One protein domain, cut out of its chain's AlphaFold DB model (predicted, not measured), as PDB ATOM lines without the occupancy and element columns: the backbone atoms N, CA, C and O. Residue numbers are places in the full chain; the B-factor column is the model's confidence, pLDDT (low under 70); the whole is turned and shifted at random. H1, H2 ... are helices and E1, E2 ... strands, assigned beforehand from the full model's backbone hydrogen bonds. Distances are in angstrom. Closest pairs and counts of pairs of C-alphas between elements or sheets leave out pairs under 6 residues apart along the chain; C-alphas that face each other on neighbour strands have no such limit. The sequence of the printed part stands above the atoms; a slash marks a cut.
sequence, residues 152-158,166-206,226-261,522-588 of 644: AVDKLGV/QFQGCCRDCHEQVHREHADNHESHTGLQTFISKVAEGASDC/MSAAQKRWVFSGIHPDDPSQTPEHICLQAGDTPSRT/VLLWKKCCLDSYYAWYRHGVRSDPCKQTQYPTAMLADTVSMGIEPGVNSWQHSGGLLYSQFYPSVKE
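This is residues 152 to 158, 166 to 206, 226 to 261 and 522 to 588 of the 644 residues of an uncharacterized protein of Deltaproteobacteria bacterium (UniProt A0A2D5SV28). A long, twisted hairpin of two strands, E1 and E2, with short E3 along the outer side of E2, makes a narrow sheet with helix H5 over one face, while H2 is on the side of H5 away from the sheet. H3, H4 and the turn of the loop round Asp 241 make one end of the elongated body, with the rest of that loop, residues 237 to 261, running back from there to the cut after residue 261, and small H1 and H6 make the other end. The printed part has 151 residues, with six named helices and three named strands in the order H1 H2 H3 H4 H5 E1 E2 H6 E3; the sheet runs E1 E2 E3, antiparallel throughout, and the class is mixed, helices and strands. The whole is loose, with a radius of gyration of the C-alphas of 19.2 A and spans of 59 by 34 by 32 A.

H1, residues 152 to 158, is close to but not clearly touching H6, residues 571 to 574; their closest C-alphas, of Leu 156 and Gln 572, are 7.1 A apart. H2, residues 172 to 185, only just touches H5, residues 527 to 538, with 3 pairs of C-alphas within 8 A; residues 175 to 178 of H2 meet residues 528 to 529 of H5, the closest C-alphas being those of His 175 and Cys 528, 7.0 A apart, at a steep tilt of 55 degrees, opposite ways. H3, residues 192 to 202, and H4, residues 228 to 236, are close but not clearly touching, with Val 199 and Val 234 closest at 6.8 A between C-alphas, at a shallow tilt of 9 degrees, opposite ways. H5 is on the sheet of E1, residues 546 to 553, E2, residues 556 to 566, and E3, residues 580 to 582, as two layers, a helix on one face of a sheet. Its height over the sheet is 8.9 A, and it lies over E1 and E2, along the strands at 5 degrees to E1 on the local plane. The closest C-alphas of H5 and E2 are those of Lys 527 and Thr 559, 4.8 A apart, and E2 bends by 53 degrees at residue 559. In the hairpin E1 and E2, N 549 and O 563 are within hydrogen-bond range at 2.8 A; between the antiparallel neighbours E2 and E3, N 564 and O 580 are at 2.8 A. H6 only grazes the sheet with residues 572 to 574. In H1 to H5 every O i to N i+4 pair is within hydrogen-bond range; H6 is too short for one.

H1 begins with C-alpha 152 at (-30.337, 3.232, -38.457). From first to last C-alpha H2 measures 20.0 A, H3 15.3 A, H5 16.4 A, E1 22.4 A and E2 27.2 A. E3 ends with C-alpha 582 at (-39.243, 24.011, -47.342).

The C-alphas farthest apart, of Asp 154 and Asp 241, are 60.2 A apart. The printed part is cut between residues 158 and 166, with 7 residues not printed and the two C-alphas 11.8 A apart, between residues 206 and 226, with 19 not printed and the C-alphas 6.3 A apart, and between residues 261 and 522, with 260 not printed and the C-alphas 11.7 A apart. Of the links that are printed whole, none is long. The mean pLDDT of the printed part is 82.9, and residues 203 to 204, 540 to 542 and 587 to 588 are under 70.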
ATOM      1  N   ALA A 152     -30.598   1.980 -37.756       70.50
ATOM      2  CA  ALA A 152     -30.337   3.232 -38.457       70.50
ATOM      3  C   ALA A 152     -31.608   3.852 -39.024       70.50
ATOM      4  O   ALA A 152     -31.814   5.051 -38.846       70.50
ATOM      5  N   VAL A 153     -32.458   3.038 -39.653       80.12
ATOM      6  CA  VAL A 153     -33.769   3.477 -40.151       80.12
ATOM      7  C   VAL A 153     -34.598   4.032 -38.996       80.12
ATOM      8  O   VAL A 153     -35.126   5.136 -39.098       80.12
ATOM      9  N   ASP A 154     -34.625   3.336 -37.857       82.88
ATOM     10  CA  ASP A 154     -35.349   3.789 -36.668       82.88
ATOM     11  C   ASP A 154     -34.777   5.114 -36.127       82.88
ATOM     12  O   ASP A 154     -35.526   6.042 -35.816       82.88
ATOM     13  N   LYS A 155     -33.442   5.249 -36.060       81.44
ATOM     14  CA  LYS A 155     -32.775   6.497 -35.639       81.44
ATOM     15  C   LYS A 155     -33.081   7.658 -36.584       81.44
ATOM     16  O   LYS A 155     -33.402   8.747 -36.109       81.44
ATOM     17  N   LEU A 156     -33.001   7.433 -37.898       84.31
ATOM     18  CA  LEU A 156     -33.332   8.438 -38.907       84.31
ATOM     19  C   LEU A 156     -34.810   8.824 -38.819       84.31
ATOM     20  O   LEU A 156     -35.132  10.008 -38.819       84.31
ATOM     21  N   GLY A 157     -35.702   7.845 -38.667       86.19
ATOM     22  CA  GLY A 157     -37.133   8.063 -38.489       86.19
ATOM     23  C   GLY A 157     -37.439   8.940 -37.274       86.19
ATOM     24  O   GLY A 157     -38.176   9.917 -37.394       86.19
ATOM     25  N   VAL A 158     -36.814   8.665 -36.123       84.44
ATOM     26  CA  VAL A 158     -36.937   9.505 -34.919       84.44
ATOM     27  C   VAL A 158     -36.387  10.911 -35.166       84.44
ATOM     28  O   VAL A 158     -37.028  11.894 -34.792       84.44
ATOM     29  N   GLN A 166     -40.501  19.717 -33.906       82.81
ATOM     30  CA  GLN A 166     -39.800  20.810 -33.221       82.81
ATOM     31  C   GLN A 166     -39.114  21.808 -34.158       82.81
ATOM     32  O   GLN A 166     -38.929  22.945 -33.751       82.81
ATOM     33  N   PHE A 167     -38.806  21.417 -35.399       84.88
ATOM     34  CA  PHE A 167     -38.000  22.170 -36.368       84.88
ATOM     35  C   PHE A 167     -36.637  22.652 -35.826       84.88
ATOM     36  O   PHE A 167     -36.536  23.568 -35.017       84.88
ATOM     37  N   GLN A 168     -35.552  22.079 -36.344       81.88
ATOM     38  CA  GLN A 168     -34.168  22.421 -36.007       81.88
ATOM     39  C   GLN A 168     -33.696  23.667 -36.774       81.88
ATOM     40  O   GLN A 168     -32.885  23.584 -37.695       81.88
ATOM     41  N   GLY A 169     -34.262  24.823 -36.430       84.94
ATOM     42  CA  GLY A 169     -33.838  26.134 -36.930       84.94
ATOM     43  C   GLY A 169     -32.746  26.785 -36.080       84.94
ATOM     44  O   GLY A 169     -32.233  26.191 -35.133       84.94
ATOM     45  N   CYS A 170     -32.421  28.041 -36.391       88.56
ATOM     46  CA  CYS A 170     -31.541  28.834 -35.533       88.56
ATOM     47  C   CYS A 170     -32.221  29.117 -34.180       88.56
ATOM     48  O   CYS A 170     -33.444  29.275 -34.115       88.56
ATOM     49  N   CYS A 171     -31.441  29.179 -33.097       88.06
ATOM     50  CA  CYS A 171     -31.961  29.599 -31.795       88.06
ATOM     51  C   CYS A 171     -32.260  31.109 -31.788       88.06
ATOM     52  O   CYS A 171     -31.860  31.834 -32.701       88.06
ATOM     53  N   ARG A 172     -32.944  31.596 -30.741       86.81
ATOM     54  CA  ARG A 172     -33.286  33.022 -30.605       86.81
ATOM     55  C   ARG A 172     -32.047  33.921 -30.693       86.81
ATOM     56  O   ARG A 172     -32.067  34.875 -31.459       86.81
ATOM     57  N   ASP A 173     -30.971  33.577 -29.994       90.06
ATOM     58  CA  ASP A 173     -29.767  34.414 -29.949       90.06
ATOM     59  C   ASP A 173     -29.070  34.484 -31.315       90.06
ATOM     60  O   ASP A 173     -28.671  35.560 -31.754       90.06
ATOM     61  N   CYS A 174     -28.982  33.358 -32.036       88.25
ATOM     62  CA  CYS A 174     -28.473  33.338 -33.409       88.25
ATOM     63  C   CYS A 174     -29.370  34.150 -34.350       88.25
ATOM     64  O   CYS A 174     -28.868  34.853 -35.224       88.25
ATOM     65  N   HIS A 175     -30.691  34.077 -34.167       87.81
ATOM     66  CA  HIS A 175     -31.639  34.868 -34.942       87.81
ATOM     67  C   HIS A 175     -31.414  36.374 -34.736       87.81
ATOM     68  O   HIS A 175     -31.308  37.124 -35.703       87.81
ATOM     69  N   GLU A 176     -31.285  36.800 -33.480       87.12
ATOM     70  CA  GLU A 176     -31.025  38.190 -33.094       87.12
ATOM     71  C   GLU A 176     -29.628  38.667 -33.510       87.12
ATOM     72  O   GLU A 176     -29.443  39.840 -33.836       87.12
ATOM     73  N   GLN A 177     -28.629  37.783 -33.518       89.00
ATOM     74  CA  GLN A 177     -27.298  38.098 -34.028       89.00
ATOM     75  C   GLN A 177     -27.333  38.374 -35.529       89.00
ATOM     76  O   GLN A 177     -26.888  39.442 -35.938       89.00
ATOM     77  N   VAL A 178     -27.915  37.475 -36.331       85.75
ATOM     78  CA  VAL A 178     -28.047  37.691 -37.781       85.75
ATOM     79  C   VAL A 178     -28.827  38.971 -38.064       85.75
ATOM     80  O   VAL A 178     -28.485  39.713 -38.972       85.75
ATOM     81  N   HIS A 179     -29.846  39.268 -37.261       82.94
ATOM     82  CA  HIS A 179     -30.623  40.498 -37.375       82.94
ATOM     83  C   HIS A 179     -29.804  41.764 -37.062       82.94
ATOM     84  O   HIS A 179     -29.981  42.790 -37.712       82.94
ATOM     85  N   ARG A 180     -28.896  41.715 -36.079       85.12
ATOM     86  CA  ARG A 180     -27.967  42.823 -35.795       85.12
ATOM     87  C   ARG A 180     -26.930  42.985 -36.899       85.12
ATOM     88  O   ARG A 180     -26.775  44.083 -37.409       85.12
ATOM     89  N   GLU A 181     -26.300  41.892 -37.323       85.31
ATOM     90  CA  GLU A 181     -25.345  41.901 -38.438       85.31
ATOM     91  C   GLU A 181     -25.997  42.423 -39.726       85.31
ATOM     92  O   GLU A 181     -25.387  43.178 -40.477       85.31
ATOM     93  N   HIS A 182     -27.256  42.063 -39.968       81.94
ATOM     94  CA  HIS A 182     -28.044  42.593 -41.071       81.94
ATOM     95  C   HIS A 182     -28.257  44.108 -40.957       81.94
ATOM     96  O   HIS A 182     -28.057  44.821 -41.938       81.94
ATOM     97  N   ALA A 183     -28.630  44.595 -39.770       81.06
ATOM     98  CA  ALA A 183     -28.824  46.020 -39.509       81.06
ATOM     99  C   ALA A 183     -27.529  46.840 -39.648       81.06
ATOM    100  O   ALA A 183     -27.568  47.982 -40.090       81.06
ATOM    101  N   ASP A 184     -26.384  46.254 -39.296       83.50
ATOM    102  CA  ASP A 184     -25.082  46.921 -39.370       83.50
ATOM    103  C   ASP A 184     -24.525  46.961 -40.809       83.50
ATOM    104  O   ASP A 184     -23.801  47.887 -41.172       83.50
ATOM    105  N   ASN A 185     -24.860  45.969 -41.643       81.25
ATOM    106  CA  ASN A 185     -24.354  45.844 -43.016       81.25
ATOM    107  C   ASN A 185     -25.140  46.660 -44.057       81.25
ATOM    108  O   ASN A 185     -24.689  46.784 -45.200       81.25
ATOM    109  N   HIS A 186     -26.310  47.196 -43.701       75.25
ATOM    110  CA  HIS A 186     -27.173  47.930 -44.623       75.25
ATOM    111  C   HIS A 186     -27.584  49.284 -44.039       75.25
ATOM    112  O   HIS A 186     -28.223  49.366 -43.000       75.25
ATOM    113  N   GLU A 187     -27.268  50.372 -44.746       71.31
ATOM    114  CA  GLU A 187     -27.607  51.733 -44.298       71.31
ATOM    115  C   GLU A 187     -29.114  52.037 -44.384       71.31
ATOM    116  O   GLU A 187     -29.631  52.877 -43.647       71.31
ATOM    117  N   SER A 188     -29.837  51.359 -45.283       76.50
ATOM    118  CA  SER A 188     -31.271  51.560 -45.504       76.50
ATOM    119  C   SER A 188     -32.013  50.231 -45.611       76.50
ATOM    120  O   SER A 188     -31.684  49.402 -46.461       76.50
ATOM    121  N   HIS A 189     -33.063  50.073 -44.809       79.69
ATOM    122  CA  HIS A 189     -33.947  48.912 -44.823       79.69
ATOM    123  C   HIS A 189     -35.327  49.311 -45.349       79.69
ATOM    124  O   HIS A 189     -36.037  50.084 -44.704       79.69
ATOM    125  N   THR A 190     -35.727  48.765 -46.499       85.62
ATOM    126  CA  THR A 190     -37.068  48.985 -47.060       85.62
ATOM    127  C   THR A 190     -37.909  47.718 -46.893       85.62
ATOM    128  O   THR A 190     -37.477  46.620 -47.241       85.62
ATOM    129  N   GLY A 191     -39.130  47.845 -46.363       86.06
ATOM    130  CA  GLY A 191     -40.094  46.740 -46.334       86.06
ATOM    131  C   GLY A 191     -40.738  46.522 -47.706       86.06
ATOM    132  O   GLY A 191     -40.897  47.470 -48.477       86.06
ATOM    133  N   LEU A 192     -41.165  45.290 -48.012       83.75
ATOM    134  CA  LEU A 192     -41.758  44.962 -49.320       83.75
ATOM    135  C   LEU A 192     -42.950  45.862 -49.671       83.75
ATOM    136  O   LEU A 192     -43.030  46.362 -50.788       83.75
ATOM    137  N   GLN A 193     -43.848  46.102 -48.713       82.94
ATOM    138  CA  GLN A 193     -45.020  46.949 -48.932       82.94
ATOM    139  C   GLN A 193     -44.620  48.386 -49.288       82.94
ATOM    140  O   GLN A 193     -45.163  48.959 -50.227       82.94
ATOM    141  N   THR A 194     -43.642  48.950 -48.578       87.00
ATOM    142  CA  THR A 194     -43.122  50.295 -48.846       87.00
ATOM    143  C   THR A 194     -42.506  50.381 -50.239       87.00
ATOM    144  O   THR A 194     -42.768  51.339 -50.960       87.00
ATOM    145  N   PHE A 195     -41.725  49.375 -50.640       86.62
ATOM    146  CA  PHE A 195     -41.150  49.318 -51.983       86.62
ATOM    147  C   PHE A 195     -42.235  49.240 -53.065       86.62
ATOM    148  O   PHE A 195     -42.199  50.011 -54.022       86.62
ATOM    149  N   ILE A 196     -43.233  48.366 -52.893       83.50
ATOM    150  CA  ILE A 196     -44.351  48.237 -53.838       83.50
ATOM    151  C   ILE A 196     -45.120  49.556 -53.953       83.50
ATOM    152  O   ILE A 196     -45.457  49.952 -55.064       83.50
ATOM    153  N   SER A 197     -45.357  50.268 -52.846       85.44
ATOM    154  CA  SER A 197     -46.003  51.585 -52.874       85.44
ATOM    155  C   SER A 197     -45.194  52.613 -53.673       85.44
ATOM    156  O   SER A 197     -45.756  53.261 -54.550       85.44
ATOM    157  N   LYS A 198     -43.870  52.699 -53.464       84.94
ATOM    158  CA  LYS A 198     -42.990  53.580 -54.258       84.94
ATOM    159  C   LYS A 198     -43.048  53.251 -55.750       84.94
ATOM    160  O   LYS A 198     -43.141  54.144 -56.586       84.94
ATOM    161  N   VAL A 199     -42.995  51.962 -56.082       81.94
ATOM    162  CA  VAL A 199     -43.091  51.482 -57.464       81.94
ATOM    163  C   VAL A 199     -44.458  51.808 -58.059       81.94
ATOM    164  O   VAL A 199     -44.515  52.257 -59.194       81.94
ATOM    165  N   ALA A 200     -45.554  51.622 -57.326       80.12
ATOM    166  CA  ALA A 200     -46.893  51.944 -57.817       80.12
ATOM    167  C   ALA A 200     -47.059  53.448 -58.095       80.12
ATOM    168  O   ALA A 200     -47.704  53.826 -59.069       80.12
ATOM    169  N   GLU A 201     -46.440  54.300 -57.274       80.06
ATOM    170  CA  GLU A 201     -46.433  55.754 -57.459       80.06
ATOM    171  C   GLU A 201     -45.552  56.197 -58.641       80.06
ATOM    172  O   GLU A 201     -45.955  57.067 -59.413       80.06
ATOM    173  N   GLY A 202     -44.363  55.605 -58.812       73.44
ATOM    174  CA  GLY A 202     -43.403  56.002 -59.856       73.44
ATOM    175  C   GLY A 202     -43.501  55.227 -61.179       73.44
ATOM    176  O   GLY A 202     -42.977  55.668 -62.201       73.44
ATOM    177  N   ALA A 203     -44.155  54.069 -61.191       68.00
ATOM    178  CA  ALA A 203     -44.369  53.210 -62.353       68.00
ATOM    179  C   ALA A 203     -45.870  52.927 -62.529       68.00
ATOM    180  O   ALA A 203     -46.305  51.774 -62.542       68.00
ATOM    181  N   SER A 204     -46.648  54.001 -62.705       63.94
ATOM    182  CA  SER A 204     -48.112  53.994 -62.878       63.94
ATOM    183  C   SER A 204     -48.634  53.058 -63.976       63.94
ATOM    184  O   SER A 204     -49.805  52.691 -63.961       63.94
ATOM    185  N   ASP A 205     -47.773  52.666 -64.918       71.06
ATOM    186  CA  ASP A 205     -48.121  51.813 -66.058       71.06
ATOM    187  C   ASP A 205     -47.868  50.313 -65.797       71.06
ATOM    188  O   ASP A 205     -48.013  49.487 -66.705       71.06
ATOM    189  N   CYS A 206     -47.469  49.932 -64.575       73.25
ATOM    190  CA  CYS A 206     -47.345  48.529 -64.186       73.25
ATOM    191  C   CYS A 206     -48.740  47.878 -64.151       73.25
ATOM    192  O   CYS A 206     -49.553  48.222 -63.290       73.25
ATOM    193  N   MET A 226     -44.770  48.776 -70.083       82.88
ATOM    194  CA  MET A 226     -43.665  49.237 -69.245       82.88
ATOM    195  C   MET A 226     -42.378  49.387 -70.055       82.88
ATOM    196  O   MET A 226     -41.983  48.495 -70.818       82.88
ATOM    197  N   SER A 227     -41.663  50.484 -69.813       86.31
ATOM    198  CA  SER A 227     -40.312  50.693 -70.333       86.31
ATOM    199  C   SER A 227     -39.315  49.685 -69.745       86.31
ATOM    200  O   SER A 227     -39.529  49.092 -68.686       86.31
ATOM    201  N   ALA A 228     -38.176  49.496 -70.418       86.31
ATOM    202  CA  ALA A 228     -37.102  48.640 -69.907       86.31
ATOM    203  C   ALA A 228     -36.552  49.131 -68.553       86.31
ATOM    204  O   ALA A 228     -36.217  48.312 -67.701       86.31
ATOM    205  N   ALA A 229     -36.507  50.451 -68.340       85.38
ATOM    206  CA  ALA A 229     -36.052  51.050 -67.089       85.38
ATOM    207  C   ALA A 229     -37.034  50.784 -65.936       85.38
ATOM    208  O   ALA A 229     -36.610  50.343 -64.874       85.38
ATOM    209  N   GLN A 230     -38.344  50.938 -66.167       84.19
ATOM    210  CA  GLN A 230     -39.370  50.586 -65.173       84.19
ATOM    211  C   GLN A 230     -39.349  49.087 -64.851       84.19
ATOM    212  O   GLN A 230     -39.395  48.712 -63.686       84.19
ATOM    213  N   LYS A 231     -39.210  48.214 -65.858       85.69
ATOM    214  CA  LYS A 231     -39.063  46.765 -65.625       85.69
ATOM    215  C   LYS A 231     -37.841  46.465 -64.759       85.69
ATOM    216  O   LYS A 231     -37.942  45.694 -63.810       85.69
ATOM    217  N   ARG A 232     -36.697  47.085 -65.063       84.88
ATOM    218  CA  ARG A 232     -35.477  46.942 -64.259       84.88
ATOM    219  C   ARG A 232     -35.719  47.389 -62.819       84.88
ATOM    220  O   ARG A 232     -35.365  46.658 -61.907       84.88
ATOM    221  N   TRP A 233     -36.395  48.511 -62.610       85.56
ATOM    222  CA  TRP A 233     -36.742  48.960 -61.266       85.56
ATOM    223  C   TRP A 233     -37.608  47.953 -60.501       85.56
ATOM    224  O   TRP A 233     -37.234  47.569 -59.396       85.56
ATOM    225  N   VAL A 234     -38.685  47.442 -61.104       83.38
ATOM    226  CA  VAL A 234     -39.585  46.462 -60.463       83.38
ATOM    227  C   VAL A 234     -38.872  45.160 -60.091       83.38
ATOM    228  O   VAL A 234     -39.109  44.621 -59.014       83.38
ATOM    229  N   PHE A 235     -38.017  44.638 -60.974       81.38
ATOM    230  CA  PHE A 235     -37.383  43.328 -60.779       81.38
ATOM    231  C   PHE A 235     -36.040  43.377 -60.048       81.38
ATOM    232  O   PHE A 235     -35.610  42.352 -59.521       81.38
ATOM    233  N   SER A 236     -35.350  44.518 -60.054       81.69
ATOM    234  CA  SER A 236     -34.002  44.630 -59.493       81.69
ATOM    235  C   SER A 236     -33.825  45.780 -58.514       81.69
ATOM    236  O   SER A 236     -32.711  45.961 -58.042       81.69
ATOM    237  N   GLY A 237     -34.852  46.588 -58.236       82.62
ATOM    238  CA  GLY A 237     -34.774  47.691 -57.271       82.62
ATOM    239  C   GLY A 237     -33.890  48.858 -57.694       82.62
ATOM    240  O   GLY A 237     -33.547  49.682 -56.853       82.62
ATOM    241  N   ILE A 238     -33.506  48.930 -58.972       85.31
ATOM    242  CA  ILE A 238     -32.647  49.993 -59.513       85.31
ATOM    243  C   ILE A 238     -33.535  51.064 -60.137       85.31
ATOM    244  O   ILE A 238     -34.200  50.797 -61.140       85.31
ATOM    245  N   HIS A 239     -33.539  52.260 -59.550       83.62
ATOM    246  CA  HIS A 239     -34.405  53.350 -59.985       83.62
ATOM    247  C   HIS A 239     -34.019  53.859 -61.391       83.62
ATOM    248  O   HIS A 239     -32.826  53.949 -61.695       83.62
ATOM    249  N   PRO A 240     -34.984  54.223 -62.261       82.50
ATOM    250  CA  PRO A 240     -34.688  54.732 -63.605       82.50
ATOM    251  C   PRO A 240     -33.807  55.987 -63.616       82.50
ATOM    252  O   PRO A 240     -32.960  56.123 -64.498       82.50
ATOM    253  N   ASP A 241     -33.999  56.869 -62.633       82.75
ATOM    254  CA  ASP A 241     -33.300  58.159 -62.546       82.75
ATOM    255  C   ASP A 241     -31.878  58.058 -61.971       82.75
ATOM    256  O   ASP A 241     -31.082  58.976 -62.157       82.75
ATOM    257  N   ASP A 242     -31.535  56.944 -61.315       80.69
ATOM    258  CA  ASP A 242     -30.179  56.675 -60.821       80.69
ATOM    259  C   ASP A 242     -29.765  55.218 -61.113       80.69
ATOM    260  O   ASP A 242     -29.758  54.347 -60.239       80.69
ATOM    261  N   PRO A 243     -29.411  54.915 -62.373       72.94
ATOM    262  CA  PRO A 243     -29.068  53.562 -62.803       72.94
ATOM    263  C   PRO A 243     -27.724  53.055 -62.252       72.94
ATOM    264  O   PRO A 243     -27.400  51.879 -62.455       72.94
ATOM    265  N   SER A 244     -26.935  53.930 -61.616       73.81
ATOM    266  CA  SER A 244     -25.672  53.619 -60.935       73.81
ATOM    267  C   SER A 244     -25.836  53.321 -59.447       73.81
ATOM    268  O   SER A 244     -24.892  52.823 -58.831       73.81
ATOM    269  N   GLN A 245     -27.006  53.608 -58.872       75.56
ATOM    270  CA  GLN A 245     -27.270  53.375 -57.462       75.56
ATOM    271  C   GLN A 245     -27.247  51.883 -57.126       75.56
ATOM    272  O   GLN A 245     -27.680  51.027 -57.906       75.56
ATOM    273  N   THR A 246     -26.786  51.568 -55.919       74.69
ATOM    274  CA  THR A 246     -27.019  50.257 -55.319       74.69
ATOM    275  C   THR A 246     -28.527  50.006 -55.210       74.69
ATOM    276  O   THR A 246     -29.238  50.899 -54.742       74.69
ATOM    277  N   PRO A 247     -29.024  48.822 -55.617       78.00
ATOM    278  CA  PRO A 247     -30.427  48.455 -55.463       78.00
ATOM    279  C   PRO A 247     -30.964  48.718 -54.057       78.00
ATOM    280  O   PRO A 247     -30.257  48.467 -53.078       78.00
ATOM    281  N   GLU A 248     -32.225  49.147 -53.950       77.56
ATOM    282  CA  GLU A 248     -32.886  49.205 -52.644       77.56
ATOM    283  C   GLU A 248     -32.872  47.821 -51.980       77.56
ATOM    284  O   GLU A 248     -33.285  46.817 -52.570       77.56
ATOM    285  N   HIS A 249     -32.413  47.775 -50.730       81.12
ATOM    286  CA  HIS A 249     -32.350  46.542 -49.968       81.12
ATOM    287  C   HIS A 249     -33.716  46.232 -49.335       81.12
ATOM    288  O   HIS A 249     -34.107  46.827 -48.322       81.12
ATOM    289  N   ILE A 250     -34.444  45.279 -49.927       86.12
ATOM    290  CA  ILE A 250     -35.746  44.839 -49.422       86.12
ATOM    291  C   ILE A 250     -35.551  43.696 -48.426       86.12
ATOM    292  O   ILE A 250     -35.124  42.597 -48.787       86.12
ATOM    293  N   CYS A 251     -35.890  43.948 -47.165       83.69
ATOM    294  CA  CYS A 251     -35.706  42.998 -46.068       83.69
ATOM    295  C   CYS A 251     -37.034  42.659 -45.396       83.69
ATOM    296  O   CYS A 251     -37.972  43.463 -45.379       83.69
ATOM    297  N   LEU A 252     -37.110  41.460 -44.813       80.38
ATOM    298  CA  LEU A 252     -38.275  41.090 -44.007       80.38
ATOM    299  C   LEU A 252     -38.308  41.861 -42.689       80.38
ATOM    300  O   LEU A 252     -39.384  42.226 -42.250       80.38
ATOM    301  N   GLN A 253     -37.156  42.179 -42.100       76.94
ATOM    302  CA  GLN A 253     -37.063  42.905 -40.829       76.94
ATOM    303  C   GLN A 253     -37.810  44.252 -40.819       76.94
ATOM    304  O   GLN A 253     -38.338  44.662 -39.789       76.94
ATOM    305  N   ALA A 254     -37.866  44.952 -41.953       79.56
ATOM    306  CA  ALA A 254     -38.543  46.245 -42.040       79.56
ATOM    307  C   ALA A 254     -40.078  46.144 -42.109       79.56
ATOM    308  O   ALA A 254     -40.752  47.171 -42.030       79.56
ATOM    309  N   GLY A 255     -40.645  44.948 -42.300       74.75
ATOM    310  CA  GLY A 255     -42.085  44.786 -42.523       74.75
ATOM    311  C   GLY A 255     -42.684  43.446 -42.102       74.75
ATOM    312  O   GLY A 255     -43.849  43.201 -42.413       74.75
ATOM    313  N   ASP A 256     -41.936  42.568 -41.432       78.69
ATOM    314  CA  ASP A 256     -42.470  41.312 -40.928       78.69
ATOM    315  C   ASP A 256     -43.376  41.572 -39.726       78.69
ATOM    316  O   ASP A 256     -43.139  42.419 -38.870       78.69
ATOM    317  N   THR A 257     -44.487  40.847 -39.684       76.56
ATOM    318  CA  THR A 257     -45.404  40.873 -38.549       76.56
ATOM    319  C   THR A 257     -45.569  39.440 -38.066       76.56
ATOM    320  O   THR A 257     -45.917  38.568 -38.867       76.56
ATOM    321  N   PRO A 258     -45.316  39.149 -36.777       77.81
ATOM    322  CA  PRO A 258     -45.589  37.829 -36.232       77.81
ATOM    323  C   PRO A 258     -47.082  37.509 -36.348       77.81
ATOM    324  O   PRO A 258     -47.915  38.239 -35.805       77.81
ATOM    325  N   SER A 259     -47.419  36.402 -37.013       79.88
ATOM    326  CA  SER A 259     -48.805  35.926 -37.058       79.88
ATOM    327  C   SER A 259     -49.254  35.501 -35.659       79.88
ATOM    328  O   SER A 259     -48.546  34.785 -34.946       79.88
ATOM    329  N   ARG A 260     -50.449  35.946 -35.258       80.50
ATOM    330  CA  ARG A 260     -51.066  35.613 -33.957       80.50
ATOM    331  C   ARG A 260     -52.069  34.464 -34.045       80.50
ATOM    332  O   ARG A 260     -52.567  34.002 -33.023       80.50
ATOM    333  N   THR A 261     -52.372  34.029 -35.262       82.19
ATOM    334  CA  THR A 261     -53.419  33.058 -35.605       82.19
ATOM    335  C   THR A 261     -52.844  31.814 -36.274       82.19
ATOM    336  O   THR A 261     -53.599  30.947 -36.713       82.19
ATOM    337  N   VAL A 522     -49.287  35.772 -45.365       80.44
ATOM    338  CA  VAL A 522     -48.390  34.786 -45.974       80.44
ATOM    339  C   VAL A 522     -47.229  34.538 -45.023       80.44
ATOM    340  O   VAL A 522     -46.516  35.462 -44.638       80.44
ATOM    341  N   LEU A 523     -47.017  33.274 -44.660       86.62
ATOM    342  CA  LEU A 523     -45.893  32.867 -43.822       86.62
ATOM    343  C   LEU A 523     -44.688  32.526 -44.702       86.62
ATOM    344  O   LEU A 523     -44.794  31.700 -45.610       86.62
ATOM    345  N   LEU A 524     -43.546  33.154 -44.419       87.62
ATOM    346  CA  LEU A 524     -42.298  33.009 -45.171       87.62
ATOM    347  C   LEU A 524     -41.199  32.384 -44.304       87.62
ATOM    348  O   LEU A 524     -41.153  32.577 -43.088       87.62
ATOM    349  N   TRP A 525     -40.292  31.643 -44.940       89.81
ATOM    350  CA  TRP A 525     -39.152  31.027 -44.265       89.81
ATOM    351  C   TRP A 525     -37.984  32.001 -44.180       89.81
ATOM    352  O   TRP A 525     -37.420  32.390 -45.201       89.81
ATOM    353  N   LYS A 526     -37.561  32.336 -42.959       90.19
ATOM    354  CA  LYS A 526     -36.352  33.141 -42.749       90.19
ATOM    355  C   LYS A 526     -35.110  32.347 -43.164       90.19
ATOM    356  O   LYS A 526     -34.929  31.203 -42.736       90.19
ATOM    357  N   LYS A 527     -34.241  32.961 -43.969       91.00
ATOM    358  CA  LYS A 527     -33.037  32.342 -44.540       91.00
ATOM    359  C   LYS A 527     -32.120  31.770 -43.459       91.00
ATOM    360  O   LYS A 527     -31.750  30.605 -43.543       91.00
ATOM    361  N   CYS A 528     -31.860  32.526 -42.392       90.75
ATOM    362  CA  CYS A 528     -31.015  32.084 -41.280       90.75
ATOM    363  C   CYS A 528     -31.514  30.800 -40.595       90.75
ATOM    364  O   CYS A 528     -30.712  29.951 -40.204       90.75
ATOM    365  N   CYS A 529     -32.833  30.603 -40.499       91.88
ATOM    366  CA  CYS A 529     -33.410  29.381 -39.944       91.88
ATOM    367  C   CYS A 529     -33.149  28.166 -40.843       91.88
ATOM    368  O   CYS A 529     -32.844  27.089 -40.337       91.88
ATOM    369  N   LEU A 530     -33.262  28.335 -42.164       93.31
ATOM    370  CA  LEU A 530     -33.010  27.268 -43.133       93.31
ATOM    371  C   LEU A 530     -31.513  26.977 -43.301       93.31
ATOM    372  O   LEU A 530     -31.139  25.813 -43.425       93.31
ATOM    373  N   ASP A 531     -30.654  27.992 -43.231       91.81
ATOM    374  CA  ASP A 531     -29.199  27.812 -43.233       91.81
ATOM    375  C   ASP A 531     -28.737  27.058 -41.976       91.81
ATOM    376  O   ASP A 531     -27.962  26.105 -42.076       91.81
ATOM    377  N   SER A 532     -29.288  27.399 -40.805       91.12
ATOM    378  CA  SER A 532     -29.043  26.657 -39.560       91.12
ATOM    379  C   SER A 532     -29.530  25.211 -39.651       91.12
ATOM    380  O   SER A 532     -28.817  24.299 -39.232       91.12
ATOM    381  N   TYR A 533     -30.713  24.984 -40.231       90.81
ATOM    382  CA  TYR A 533     -31.206  23.629 -40.475       90.81
ATOM    383  C   TYR A 533     -30.269  22.850 -41.394       90.81
ATOM    384  O   TYR A 533     -29.959  21.694 -41.120       90.81
ATOM    385  N   TYR A 534     -29.796  23.465 -42.477       90.38
ATOM    386  CA  TYR A 534     -28.884  22.814 -43.407       90.38
ATOM    387  C   TYR A 534     -27.545  22.462 -42.751       90.38
ATOM    388  O   TYR A 534     -27.041  21.357 -42.961       90.38
ATOM    389  N   ALA A 535     -26.998  23.352 -41.921       87.75
ATOM    390  CA  ALA A 535     -25.802  23.072 -41.134       87.75
ATOM    391  C   ALA A 535     -26.031  21.882 -40.188       87.75
ATOM    392  O   ALA A 535     -25.258  20.928 -40.208       87.75
ATOM    393  N   TRP A 536     -27.131  21.881 -39.428       85.19
ATOM    394  CA  TRP A 536     -27.503  20.746 -38.578       85.19
ATOM    395  C   TRP A 536     -27.667  19.446 -39.379       85.19
ATOM    396  O   TRP A 536     -27.156  18.402 -38.980       85.19
ATOM    397  N   TYR A 537     -28.331  19.516 -40.534       83.38
ATOM    398  CA  TYR A 537     -28.564  18.377 -41.416       83.38
ATOM    399  C   TYR A 537     -27.244  17.782 -41.924       83.38
ATOM    400  O   TYR A 537     -27.070  16.565 -41.900       83.38
ATOM    401  N   ARG A 538     -26.293  18.631 -42.340       78.75
ATOM    402  CA  ARG A 538     -24.957  18.213 -42.795       78.75
ATOM    403  C   ARG A 538     -24.081  17.665 -41.680       78.75
ATOM    404  O   ARG A 538     -23.322  16.734 -41.915       78.75
ATOM    405  N   HIS A 539     -24.148  18.261 -40.497       70.31
ATOM    406  CA  HIS A 539     -23.274  17.946 -39.367       70.31
ATOM    407  C   HIS A 539     -23.916  16.983 -38.363       70.31
ATOM    408  O   HIS A 539     -23.484  16.925 -37.213       70.31
ATOM    409  N   GLY A 540     -24.950  16.247 -38.779       64.75
ATOM    410  CA  GLY A 540     -25.587  15.210 -37.972       64.75
ATOM    411  C   GLY A 540     -24.646  14.042 -37.649       64.75
ATOM    412  O   GLY A 540     -23.425  14.160 -37.652       64.75
ATOM    413  N   VAL A 541     -25.210  12.860 -37.383       56.34
ATOM    414  CA  VAL A 541     -24.442  11.677 -36.933       56.34
ATOM    415  C   VAL A 541     -23.292  11.304 -37.888       56.34
ATOM    416  O   VAL A 541     -22.269  10.780 -37.446       56.34
ATOM    417  N   ARG A 542     -23.438  11.600 -39.186       64.38
ATOM    418  CA  ARG A 542     -22.397  11.475 -40.212       64.38
ATOM    419  C   ARG A 542     -22.450  12.659 -41.174       64.38
ATOM    420  O   ARG A 542     -23.532  13.074 -41.585       64.38
ATOM    421  N   SER A 543     -21.273  13.166 -41.543       70.19
ATOM    422  CA  SER A 543     -21.123  14.198 -42.571       70.19
ATOM    423  C   SER A 543     -21.284  13.583 -43.954       70.19
ATOM    424  O   SER A 543     -20.300  13.212 -44.594       70.19
ATOM    425  N   ASP A 544     -22.527  13.485 -44.411       76.31
ATOM    426  CA  ASP A 544     -22.850  12.870 -45.690       76.31
ATOM    427  C   ASP A 544     -22.946  13.886 -46.837       76.31
ATOM    428  O   ASP A 544     -23.315  15.053 -46.638       76.31
ATOM    429  N   PRO A 545     -22.634  13.460 -48.076       82.06
ATOM    430  CA  PRO A 545     -22.847  14.295 -49.242       82.06
ATOM    431  C   PRO A 545     -24.344  14.572 -49.404       82.06
ATOM    432  O   PRO A 545     -25.168  13.662 -49.438       82.06
ATOM    433  N   CYS A 546     -24.694  15.843 -49.554       87.56
ATOM    434  CA  CYS A 546     -26.044  16.290 -49.860       87.56
ATOM    435  C   CYS A 546     -25.989  17.519 -50.765       87.56
ATOM    436  O   CYS A 546     -25.039  18.307 -50.713       87.56
ATOM    437  N   LYS A 547     -27.027  17.697 -51.576       90.12
ATOM    438  CA  LYS A 547     -27.207  18.855 -52.440       90.12
ATOM    439  C   LYS A 547     -28.252  19.784 -51.836       90.12
ATOM    440  O   LYS A 547     -29.411  19.404 -51.700       90.12
ATOM    441  N   GLN A 548     -27.846  21.010 -51.525       93.00
ATOM    442  CA  GLN A 548     -28.757  22.102 -51.192       93.00
ATOM    443  C   GLN A 548     -29.127  22.859 -52.464       93.00
ATOM    444  O   GLN A 548     -28.268  23.156 -53.293       93.00
ATOM    445  N   THR A 549     -30.403  23.193 -52.613       93.81
ATOM    446  CA  THR A 549     -30.874  24.137 -53.627       93.81
ATOM    447  C   THR A 549     -31.705  25.204 -52.936       93.81
ATOM    448  O   THR A 549     -32.694  24.888 -52.278       93.81
ATOM    449  N   GLN A 550     -31.286  26.459 -53.061       92.56
ATOM    450  CA  GLN A 550     -31.989  27.614 -52.515       92.56
ATOM    451  C   GLN A 550     -32.745  28.339 -53.627       92.56
ATOM    452  O   GLN A 550     -32.219  28.528 -54.723       92.56
ATOM    453  N   TYR A 551     -33.968  28.757 -53.325       89.31
ATOM    454  CA  TYR A 551     -34.840  29.513 -54.215       89.31
ATOM    455  C   TYR A 551     -35.175  30.847 -53.533       89.31
ATOM    456  O   TYR A 551     -36.054  30.885 -52.662       89.31
ATOM    457  N   PRO A 552     -34.441  31.927 -53.857       84.56
ATOM    458  CA  PRO A 552     -34.714  33.259 -53.329       84.56
ATOM    459  C   PRO A 552     -36.147  33.694 -53.636       84.56
ATOM    460  O   PRO A 552     -36.676  33.405 -54.711       84.56
ATOM    461  N   THR A 553     -36.794  34.365 -52.683       79.25
ATOM    462  CA  THR A 553     -38.173  34.838 -52.866       79.25
ATOM    463  C   THR A 553     -38.161  36.280 -53.352       79.25
ATOM    464  O   THR A 553     -37.973  37.200 -52.559       79.25
ATOM    465  N   ALA A 554     -38.384  36.473 -54.653       76.00
ATOM    466  CA  ALA A 554     -38.336  37.789 -55.292       76.00
ATOM    467  C   ALA A 554     -37.031  38.537 -54.935       76.00
ATOM    468  O   ALA A 554     -35.948  37.972 -55.070       76.00
ATOM    469  N   MET A 555     -37.137  39.783 -54.475       76.56
ATOM    470  CA  MET A 555     -36.015  40.624 -54.043       76.56
ATOM    471  C   MET A 555     -35.757  40.578 -52.525       76.56
ATOM    472  O   MET A 555     -34.962  41.362 -52.017       76.56
ATOM    473  N   LEU A 556     -36.439  39.700 -51.784       82.19
ATOM    474  CA  LEU A 556     -36.285  39.624 -50.334       82.19
ATOM    475  C   LEU A 556     -35.041  38.811 -49.971       82.19
ATOM    476  O   LEU A 556     -35.042  37.583 -50.083       82.19
ATOM    477  N   ALA A 557     -33.997  39.491 -49.497       77.75
ATOM    478  CA  ALA A 557     -32.713  38.861 -49.175       77.75
ATOM    479  C   ALA A 557     -32.807  37.846 -48.015       77.75
ATOM    480  O   ALA A 557     -32.110  36.828 -48.009       77.75
ATOM    481  N   ASP A 558     -33.717  38.085 -47.067       86.06
ATOM    482  CA  ASP A 558     -33.771  37.340 -45.803       86.06
ATOM    483  C   ASP A 558     -34.763  36.170 -45.813       86.06
ATOM    484  O   ASP A 558     -34.976  35.536 -44.778       86.06
ATOM    485  N   THR A 559     -35.384  35.862 -46.957       88.25
ATOM    486  CA  THR A 559     -36.274  34.700 -47.114       88.25
ATOM    487  C   THR A 559     -35.898  33.844 -48.302       88.25
ATOM    488  O   THR A 559     -35.508  34.314 -49.370       88.25
ATOM    489  N   VAL A 560     -36.059  32.541 -48.120       90.75
ATOM    490  CA  VAL A 560     -35.681  31.562 -49.124       90.75
ATOM    491  C   VAL A 560     -36.579  30.339 -49.004       90.75
ATOM    492  O   VAL A 560     -36.977  29.954 -47.908       90.75
ATOM    493  N   SER A 561     -36.898  29.711 -50.129       92.81
ATOM    494  CA  SER A 561     -37.344  28.316 -50.121       92.81
ATOM    495  C   SER A 561     -36.133  27.415 -50.321       92.81
ATOM    496  O   SER A 561     -35.170  27.802 -50.981       92.81
ATOM    497  N   MET A 562     -36.150  26.206 -49.776       94.06
ATOM    498  CA  MET A 562     -34.990  25.320 -49.821       94.06
ATOM    499  C   MET A 562     -35.393  23.884 -50.117       94.06
ATOM    500  O   MET A 562     -36.328  23.355 -49.522       94.06
ATOM    501  N   GLY A 563     -34.649  23.239 -51.010       94.06
ATOM    502  CA  GLY A 563     -34.648  21.795 -51.200       94.06
ATOM    503  C   GLY A 563     -33.316  21.201 -50.752       94.06
ATOM    504  O   GLY A 563     -32.260  21.781 -51.012       94.06
ATOM    505  N   ILE A 564     -33.362  20.047 -50.093       92.19
ATOM    506  CA  ILE A 564     -32.185  19.251 -49.743       92.19
ATOM    507  C   ILE A 564     -32.385  17.839 -50.281       92.19
ATOM    508  O   ILE A 564     -33.416  17.213 -50.038       92.19
ATOM    509  N   GLU A 565     -31.391  17.348 -51.012       91.50
ATOM    510  CA  GLU A 565     -31.358  15.994 -51.563       91.50
ATOM    511  C   GLU A 565     -30.120  15.272 -51.017       91.50
ATOM    512  O   GLU A 565     -28.997  15.730 -51.261       91.50
ATOM    513  N   PRO A 566     -30.283  14.183 -50.248       89.50
ATOM    514  CA  PRO A 566     -29.154  13.364 -49.838       89.50
ATOM    515  C   PRO A 566     -28.485  12.718 -51.059       89.50
ATOM    516  O   PRO A 566     -29.131  12.404 -52.059       89.50
ATOM    517  N   GLY A 567     -27.168  12.533 -50.994       85.12
ATOM    518  CA  GLY A 567     -26.421  11.828 -52.030       85.12
ATOM    519  C   GLY A 567     -26.847  10.362 -52.103       85.12
ATOM    520  O   GLY A 567     -27.186   9.761 -51.086       85.12
ATOM    521  N   VAL A 568     -26.788   9.761 -53.292       80.12
ATOM    522  CA  VAL A 568     -27.241   8.373 -53.525       80.12
ATOM    523  C   VAL A 568     -26.547   7.330 -52.637       80.12
ATOM    524  O   VAL A 568     -27.164   6.325 -52.296       80.12
ATOM    525  N   ASN A 569     -25.311   7.614 -52.211       80.50
ATOM    526  CA  ASN A 569     -24.487   6.754 -51.354       80.50
ATOM    527  C   ASN A 569     -24.455   7.218 -49.885       80.50
ATOM    528  O   ASN A 569     -23.626   6.752 -49.109       80.50
ATOM    529  N   SER A 570     -25.296   8.184 -49.507       83.75
ATOM    530  CA  SER A 570     -25.372   8.671 -48.125       83.75
ATOM    531  C   SER A 570     -26.117   7.691 -47.221       83.75
ATOM    532  O   SER A 570     -26.995   6.947 -47.668       83.75
ATOM    533  N   TRP A 571     -25.819   7.740 -45.925       84.12
ATOM    534  CA  TRP A 571     -26.538   6.969 -44.922       84.12
ATOM    535  C   TRP A 571     -28.012   7.381 -44.848       84.12
ATOM    536  O   TRP A 571     -28.867   6.513 -44.698       84.12
ATOM    537  N   GLN A 572     -28.351   8.665 -45.034       84.69
ATOM    538  CA  GLN A 572     -29.759   9.087 -45.026       84.69
ATOM    539  C   GLN A 572     -30.536   8.519 -46.219       84.69
ATOM    540  O   GLN A 572     -31.676   8.090 -46.048       84.69
ATOM    541  N   HIS A 573     -29.933   8.481 -47.414       85.38
ATOM    542  CA  HIS A 573     -30.568   7.874 -48.587       85.38
ATOM    543  C   HIS A 573     -30.727   6.356 -48.421       85.38
ATOM    544  O   HIS A 573     -31.780   5.804 -48.749       85.38
ATOM    545  N   SER A 574     -29.725   5.676 -47.855       81.56
ATOM    546  CA  SER A 574     -29.831   4.255 -47.491       81.56
ATOM    547  C   SER A 574     -30.893   4.002 -46.419       81.56
ATOM    548  O   SER A 574     -31.592   2.998 -46.489       81.56
ATOM    549  N   GLY A 575     -31.071   4.941 -45.488       81.94
ATOM    550  CA  GLY A 575     -32.124   4.925 -44.474       81.94
ATOM    551  C   GLY A 575     -33.520   5.317 -44.983       81.94
ATOM    552  O   GLY A 575     -34.453   5.361 -44.186       81.94
ATOM    553  N   GLY A 576     -33.679   5.607 -46.281       86.56
ATOM    554  CA  GLY A 576     -34.978   5.854 -46.920       86.56
ATOM    555  C   GLY A 576     -35.376   7.325 -47.099       86.56
ATOM    556  O   GLY A 576     -36.469   7.597 -47.596       86.56
ATOM    557  N   LEU A 577     -34.521   8.294 -46.752       88.88
ATOM    558  CA  LEU A 577     -34.794   9.710 -47.019       88.88
ATOM    559  C   LEU A 577     -34.448  10.064 -48.471       88.88
ATOM    560  O   LEU A 577     -33.284  10.029 -48.862       88.88
ATOM    561  N   LEU A 578     -35.445  10.464 -49.262       89.00
ATOM    562  CA  LEU A 578     -35.236  10.864 -50.661       89.00
ATOM    563  C   LEU A 578     -35.018  12.371 -50.835       89.00
ATOM    564  O   LEU A 578     -34.281  12.787 -51.726       89.00
ATOM    565  N   TYR A 579     -35.681  13.203 -50.027       91.50
ATOM    566  CA  TYR A 579     -35.531  14.659 -50.049       91.50
ATOM    567  C   TYR A 579     -36.169  15.328 -48.826       91.50
ATOM    568  O   TYR A 579     -36.966  14.735 -48.108       91.50
ATOM    569  N   SER A 580     -35.864  16.611 -48.636       91.31
ATOM    570  CA  SER A 580     -36.618  17.533 -47.782       91.31
ATOM    571  C   SER A 580     -36.860  18.840 -48.530       91.31
ATOM    572  O   SER A 580     -35.982  19.311 -49.254       91.31
ATOM    573  N   GLN A 581     -38.045  19.430 -48.377       92.19
ATOM    574  CA  GLN A 581     -38.411  20.685 -49.038       92.19
ATOM    575  C   GLN A 581     -39.100  21.639 -48.063       92.19
ATOM    576  O   GLN A 581     -39.954  21.239 -47.278       92.19
ATOM    577  N   PHE A 582     -38.741  22.916 -48.162       92.56
ATOM    578  CA  PHE A 582     -39.243  24.011 -47.342       92.56
ATOM    579  C   PHE A 582     -39.682  25.133 -48.272       92.56
ATOM    580  O   PHE A 582     -38.858  25.693 -48.995       92.56
ATOM    581  N   TYR A 583     -40.972  25.443 -48.284       88.88
ATOM    582  CA  TYR A 583     -41.521  26.508 -49.116       88.88
ATOM    583  C   TYR A 583     -42.773  27.115 -48.467       88.88
ATOM    584  O   TYR A 583     -43.465  26.427 -47.708       88.88
ATOM    585  N   PRO A 584     -43.067  28.398 -48.735       86.12
ATOM    586  CA  PRO A 584     -44.298  29.043 -48.303       86.12
ATOM    587  C   PRO A 584     -45.501  28.546 -49.115       86.12
ATOM    588  O   PRO A 584     -45.382  28.218 -50.299       86.12
ATOM    589  N   SER A 585     -46.686  28.521 -48.499       77.75
ATOM    590  CA  SER A 585     -47.928  28.043 -49.131       77.75
ATOM    591  C   SER A 585     -48.556  29.097 -50.059       77.75
ATOM    592  O   SER A 585     -49.690  29.517 -49.886       77.75
ATOM    593  N   VAL A 586     -47.787  29.564 -51.045       72.25
ATOM    594  CA  VAL A 586     -48.239  30.510 -52.093       72.25
ATOM    595  C   VAL A 586     -48.338  29.850 -53.467       72.25
ATOM    596  O   VAL A 586     -48.804  30.454 -54.430       72.25
ATOM    597  N   LYS A 587     -47.904  28.587 -53.566       64.81
ATOM    598  CA  LYS A 587     -47.801  27.841 -54.823       64.81
ATOM    599  C   LYS A 587     -49.132  27.756 -55.566       64.81
ATOM    600  O   LYS A 587     -49.109  27.781 -56.786       64.81
ATOM    601  N   GLU A 588     -50.266  27.657 -54.872       61.28
ATOM    602  CA  GLU A 588     -51.574  27.458 -55.517       61.28
ATOM    603  C   GLU A 588     -51.967  28.636 -56.425       61.28
ATOM    604  O   GLU A 588     -52.469  28.408 -57.523       61.28
TER     605      GLU A 588